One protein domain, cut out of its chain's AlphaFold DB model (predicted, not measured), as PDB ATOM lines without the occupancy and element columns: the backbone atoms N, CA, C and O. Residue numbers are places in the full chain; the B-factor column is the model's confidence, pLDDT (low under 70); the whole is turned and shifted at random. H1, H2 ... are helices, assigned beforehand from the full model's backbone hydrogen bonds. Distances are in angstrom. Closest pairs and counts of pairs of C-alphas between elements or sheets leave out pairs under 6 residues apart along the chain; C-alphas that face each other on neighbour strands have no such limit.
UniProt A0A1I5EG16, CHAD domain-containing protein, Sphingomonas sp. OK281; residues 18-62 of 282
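Overview. This is residues 18 to 62 of the 282 residues of the protein "CHAD domain-containing protein" of Sphingomonas sp. OK281 (UniProt A0A1I5EG16). Two helices follow each other end to end, the long H1 and then the shorter H2, and meet at a corner like a wide-open V; they do not fold back on each other. Their length makes the long axis, and there is no core. The printed part has 45 residues with two named helices, H1 then H2, no named strand, and is all helix. It is extended, a rod of 61 by 16 by 7 A, with a radius of gyration of the C-alphas of 18.5 A.

Along the chain. H1 is residues 19 to 44, 37.2 A from first to last C-alpha, and begins with C-alpha 19 at (-36.407, 1.880, 45.016). H2 is residues 47 to 61, 20.8 A long in the same measure, and ends with C-alpha 61 at (-43.730, 51.217, 18.477).

Arrangement. A tight link of 2 residues joins H1 to H2. The helices are close but not clearly touching; their closest C-alphas, those of Ala 43 and Val 49, are 7.2 A apart. They run the same way at a steep tilt of 58 degrees. In H1 and H2 every O i to N i+4 pair is within hydrogen-bond range.

Size, cuts and confidence. The two C-alphas farthest apart, those of Val 18 and Cys 62, are 60.8 A apart. The printed part has no cut. The model's pLDDT is under 70 at residues 18 to 23.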
ATOM      1  N   VAL A  18     -33.366  -0.995  44.835       49.56
ATOM      2  CA  VAL A  18     -32.985   0.267  44.190       49.56
ATOM      3  C   VAL A  18     -34.088   1.338  44.349       49.56
ATOM      4  O   VAL A  18     -33.889   2.506  44.025       49.56
ATOM      5  N   ALA A  19     -35.266   0.971  44.872       48.78
ATOM      6  CA  ALA A  19     -36.407   1.880  45.016       48.78
ATOM      7  C   ALA A  19     -36.118   3.110  45.908       48.78
ATOM      8  O   ALA A  19     -36.532   4.217  45.567       48.78
ATOM      9  N   GLY A  20     -35.369   2.940  47.007       49.47
ATOM     10  CA  GLY A  20     -35.034   4.037  47.928       49.47
ATOM     11  C   GLY A  20     -34.098   5.086  47.316       49.47
ATOM     12  O   GLY A  20     -34.335   6.287  47.449       49.47
ATOM     13  N   THR A  21     -33.076   4.656  46.567       57.31
ATOM     14  CA  THR A  21     -32.185   5.588  45.857       57.31
ATOM     15  C   THR A  21     -32.921   6.281  44.713       57.31
ATOM     16  O   THR A  21     -32.849   7.505  44.602       57.31
ATOM     17  N   ALA A  22     -33.730   5.545  43.939       56.31
ATOM     18  CA  ALA A  22     -34.535   6.100  42.849       56.31
ATOM     19  C   ALA A  22     -35.495   7.212  43.304       56.31
ATOM     20  O   ALA A  22     -35.574   8.256  42.650       56.31
ATOM     21  N   ALA A  23     -36.187   7.008  44.429       62.09
ATOM     22  CA  ALA A  23     -37.057   8.016  45.027       62.09
ATOM     23  C   ALA A  23     -36.263   9.276  45.418       62.09
ATOM     24  O   ALA A  23     -36.605  10.372  44.974       62.09
ATOM     25  N   SER A  24     -35.141   9.113  46.132       74.00
ATOM     26  CA  SER A  24     -34.306  10.244  46.573       74.00
ATOM     27  C   SER A  24     -33.701  11.056  45.415       74.00
ATOM     28  O   SER A  24     -33.556  12.275  45.510       74.00
ATOM     29  N   VAL A  25     -33.386  10.409  44.285       73.00
ATOM     30  CA  VAL A  25     -32.911  11.073  43.058       73.00
ATOM     31  C   VAL A  25     -34.016  11.930  42.440       73.00
ATOM     32  O   VAL A  25     -33.772  13.080  42.068       73.00
ATOM     33  N   PHE A  26     -35.232  11.389  42.331       76.38
ATOM     34  CA  PHE A  26     -36.371  12.111  41.766       76.38
ATOM     35  C   PHE A  26     -36.802  13.289  42.649       76.38
ATOM     36  O   PHE A  26     -37.088  14.370  42.133       76.38
ATOM     37  N   GLU A  27     -36.789  13.104  43.967       79.25
ATOM     38  CA  GLU A  27     -37.083  14.135  44.962       79.25
ATOM     39  C   GLU A  27     -36.074  15.292  44.891       79.25
ATOM     40  O   GLU A  27     -36.471  16.441  44.696       79.25
ATOM     41  N   ARG A  28     -34.764  14.996  44.910       77.06
ATOM     42  CA  ARG A  28     -33.696  16.006  44.764       77.06
ATOM     43  C   ARG A  28     -33.809  16.796  43.460       77.06
ATOM     44  O   ARG A  28     -33.662  18.018  43.468       77.06
ATOM     45  N   LEU A  29     -34.086  16.121  42.341       80.00
ATOM     46  CA  LEU A  29     -34.278  16.780  41.044       80.00
ATOM     47  C   LEU A  29     -35.569  17.612  40.993       80.00
ATOM     48  O   LEU A  29     -35.576  18.658  40.346       80.00
ATOM     49  N   SER A  30     -36.634  17.186  41.677       82.75
ATOM     50  CA  SER A  30     -37.891  17.940  41.771       82.75
ATOM     51  C   SER A  30     -37.722  19.192  42.629       82.75
ATOM     52  O   SER A  30     -38.010  20.283  42.154       82.75
ATOM     53  N   HIS A  31     -37.117  19.081  43.812       82.62
ATOM     54  CA  HIS A  31     -36.808  20.235  44.660       82.62
ATOM     55  C   HIS A  31     -35.889  21.245  43.946       82.62
ATOM     56  O   HIS A  31     -36.124  22.452  43.979       82.62
ATOM     57  N   ALA A  32     -34.864  20.766  43.232       80.31
ATOM     58  CA  ALA A  32     -33.988  21.627  42.437       80.31
ATOM     59  C   ALA A  32     -34.705  22.305  41.253       80.31
ATOM     60  O   ALA A  32     -34.389  23.447  40.911       80.31
ATOM     61  N   ARG A  33     -35.665  21.614  40.624       85.31
ATOM     62  CA  ARG A  33     -36.540  22.170  39.585       85.31
ATOM     63  C   ARG A  33     -37.432  23.267  40.170       85.31
ATOM     64  O   ARG A  33     -37.509  24.342  39.589       85.31
ATOM     65  N   ASP A  34     -38.062  23.013  41.309       89.38
ATOM     66  CA  ASP A  34     -39.051  23.913  41.908       89.38
ATOM     67  C   ASP A  34     -38.385  25.180  42.465       89.38
ATOM     68  O   ASP A  34     -38.848  26.287  42.195       89.38
ATOM     69  N   ALA A  35     -37.204  25.051  43.078       88.06
ATOM     70  CA  ALA A  35     -36.355  26.191  43.431       88.06
ATOM     71  C   ALA A  35     -35.925  27.020  42.199       88.06
ATOM     72  O   ALA A  35     -35.854  28.248  42.265       88.06
ATOM     73  N   ALA A  36     -35.663  26.374  41.055       86.31
ATOM     74  CA  ALA A  36     -35.342  27.079  39.814       86.31
ATOM     75  C   ALA A  36     -36.559  27.808  39.214       86.31
ATOM     76  O   ALA A  36     -36.382  28.901  38.675       86.31
ATOM     77  N   TYR A  37     -37.773  27.255  39.329       88.62
ATOM     78  CA  TYR A  37     -39.005  27.956  38.946       88.62
ATOM     79  C   TYR A  37     -39.279  29.154  39.857       88.62
ATOM     80  O   TYR A  37     -39.433  30.255  39.341       88.62
ATOM     81  N   ALA A  38     -39.194  29.001  41.182       92.44
ATOM     82  CA  ALA A  38     -39.368  30.113  42.123       92.44
ATOM     83  C   ALA A  38     -38.384  31.275  41.863       92.44
ATOM     84  O   ALA A  38     -38.756  32.450  41.930       92.44
ATOM     85  N   ALA A  39     -37.133  30.968  41.494       91.56
ATOM     86  CA  ALA A  39     -36.153  31.973  41.082       91.56
ATOM     87  C   ALA A  39     -36.521  32.663  39.750       91.56
ATOM     88  O   ALA A  39     -36.284  33.862  39.596       91.56
ATOM     89  N   VAL A  40     -37.113  31.934  38.795       93.19
ATOM     90  CA  VAL A  40     -37.637  32.503  37.541       93.19
ATOM     91  C   VAL A  40     -38.851  33.390  37.807       93.19
ATOM     92  O   VAL A  40     -38.877  34.505  37.299       93.19
ATOM     93  N   ASP A  41     -39.802  32.958  38.631       94.31
ATOM     94  CA  ASP A  41     -41.000  33.736  38.968       94.31
ATOM     95  C   ASP A  41     -40.628  35.033  39.697       94.31
ATOM     96  O   ASP A  41     -41.084  36.113  39.320       94.31
ATOM     97  N   THR A  42     -39.692  34.960  40.651       94.75
ATOM     98  CA  THR A  42     -39.113  36.139  41.324       94.75
ATOM     99  C   THR A  42     -38.455  37.093  40.322       94.75
ATOM    100  O   THR A  42     -38.645  38.308  40.386       94.75
ATOM    101  N   ALA A  43     -37.693  36.563  39.359       92.44
ATOM    102  CA  ALA A  43     -37.053  37.379  38.331       92.44
ATOM    103  C   ALA A  43     -38.076  38.024  37.378       92.44
ATOM    104  O   ALA A  43     -37.933  39.202  37.050       92.44
ATOM    105  N   LEU A  44     -39.111  37.291  36.958       92.44
ATOM    106  CA  LEU A  44     -40.169  37.781  36.067       92.44
ATOM    107  C   LEU A  44     -41.089  38.806  36.745       92.44
ATOM    108  O   LEU A  44     -41.517  39.750  36.085       92.44
ATOM    109  N   GLY A  45     -41.344  38.661  38.048       93.56
ATOM    110  CA  GLY A  45     -42.085  39.634  38.857       93.56
ATOM    111  C   GLY A  45     -41.308  40.918  39.176       93.56
ATOM    112  O   GLY A  45     -41.902  41.881  39.655       93.56
ATOM    113  N   SER A  46     -39.997  40.958  38.910       95.38
ATOM    114  CA  SER A  46     -39.154  42.116  39.226       95.38
ATOM    115  C   SER A  46     -39.421  43.329  38.329       95.38
ATOM    116  O   SER A  46     -39.639  43.213  37.116       95.38
ATOM    117  N   ASP A  47     -39.273  44.529  38.893       96.56
ATOM    118  CA  ASP A  47     -39.427  45.779  38.138       96.56
ATOM    119  C   ASP A  47     -38.405  45.930  37.008       96.56
ATOM    120  O   ASP A  47     -38.685  46.577  36.004       96.56
ATOM    121  N   ARG A  48     -37.257  45.247  37.100       95.38
ATOM    122  CA  ARG A  48     -36.287  45.150  36.003       95.38
ATOM    123  C   ARG A  48     -36.885  44.491  34.756       95.38
ATOM    124  O   ARG A  48     -36.607  44.941  33.646       95.38
ATOM    125  N   VAL A  49     -37.665  43.418  34.911       94.12
ATOM    126  CA  VAL A  49     -38.324  42.752  33.774       94.12
ATOM    127  C   VAL A  49     -39.499  43.589  33.275       94.12
ATOM    128  O   VAL A  49     -39.669  43.724  32.064       94.12
ATOM    129  N   ARG A  50     -40.246  44.234  34.182       94.75
ATOM    130  CA  ARG A  50     -41.305  45.192  33.834       94.75
ATOM    131  C   ARG A  50     -40.769  46.342  32.968       94.75
ATOM    132  O   ARG A  50     -41.295  46.575  31.884       94.75
ATOM    133  N   ALA A  51     -39.688  46.994  33.403       95.31
ATOM    134  CA  ALA A  51     -39.012  48.063  32.669       95.31
ATOM    135  C   ALA A  51     -38.506  47.581  31.302       95.31
ATOM    136  O   ALA A  51     -38.847  48.176  30.288       95.31
ATOM    137  N   LEU A  52     -37.820  46.432  31.243       95.38
ATOM    138  CA  LEU A  52     -37.356  45.843  29.979       95.38
ATOM    139  C   LEU A  52     -38.497  45.617  28.968       95.38
ATOM    140  O   LEU A  52     -38.297  45.796  27.766       95.38
ATOM    141  N   MET A  53     -39.684  45.210  29.429       94.81
ATOM    142  CA  MET A  53     -40.852  45.022  28.562       94.81
ATOM    143  C   MET A  53     -41.449  46.350  28.080       94.81
ATOM    144  O   MET A  53     -41.910  46.419  26.938       94.81
ATOM    145  N   LEU A  54     -41.411  47.403  28.902       94.44
ATOM    146  CA  LEU A  54     -41.804  48.759  28.508       94.44
ATOM    147  C   LEU A  54     -40.814  49.340  27.488       94.44
ATOM    148  O   LEU A  54     -41.242  49.692  26.389       94.44
ATOM    149  N   ASP A  55     -39.509  49.312  27.778       93.88
ATOM    150  CA  ASP A  55     -38.427  49.757  26.886       93.88
ATOM    151  C   ASP A  55     -38.503  49.064  25.515       93.88
ATOM    152  O   ASP A  55     -38.381  49.690  24.459       93.88
ATOM    153  N   LEU A  56     -38.732  47.744  25.510       93.62
ATOM    154  CA  LEU A  56     -38.891  46.961  24.286       93.62
ATOM    155  C   LEU A  56     -40.146  47.377  23.507       93.62
ATOM    156  O   LEU A  56     -40.107  47.446  22.277       93.62
ATOM    157  N   THR A  57     -41.249  47.657  24.202       94.81
ATOM    158  CA  THR A  57     -42.508  48.081  23.578       94.81
ATOM    159  C   THR A  57     -42.374  49.475  22.972       94.81
ATOM    160  O   THR A  57     -42.731  49.652  21.808       94.81
ATOM    161  N   GLU A  58     -41.792  50.435  23.696       93.50
ATOM    162  CA  GLU A  58     -41.469  51.776  23.191       93.50
ATOM    163  C   GLU A  58     -40.546  51.693  21.965       93.50
ATOM    164  O   GLU A  58     -40.815  52.288  20.917       93.50
ATOM    165  N   TRP A  59     -39.485  50.885  22.047       93.12
ATOM    166  CA  TRP A  59     -38.543  50.702  20.949       93.12
ATOM    167  C   TRP A  59     -39.192  50.085  19.698       93.12
ATOM    168  O   TRP A  59     -38.836  50.458  18.578       93.12
ATOM    169  N   LEU A  60     -40.161  49.176  19.848       90.44
ATOM    170  CA  LEU A  60     -40.904  48.592  18.725       90.44
ATOM    171  C   LEU A  60     -41.918  49.572  18.106       90.44
ATOM    172  O   LEU A  60     -42.038  49.641  16.877       90.44
ATOM    173  N   THR A  61     -42.652  50.323  18.931       90.56
ATOM    174  CA  THR A  61     -43.730  51.217  18.477       90.56
ATOM    175  C   THR A  61     -43.188  52.539  17.938       90.56
ATOM    176  O   THR A  61     -43.459  52.884  16.785       90.56
ATOM    177  N   CYS A  62     -42.368  53.227  18.732       90.12
ATOM    178  CA  CYS A  62     -41.939  54.614  18.533       90.12
ATOM    179  C   CYS A  62     -40.416  54.770  18.389       90.12
ATOM    180  O   CYS A  62     -39.931  55.868  18.119       90.12
TER     181      CYS A  62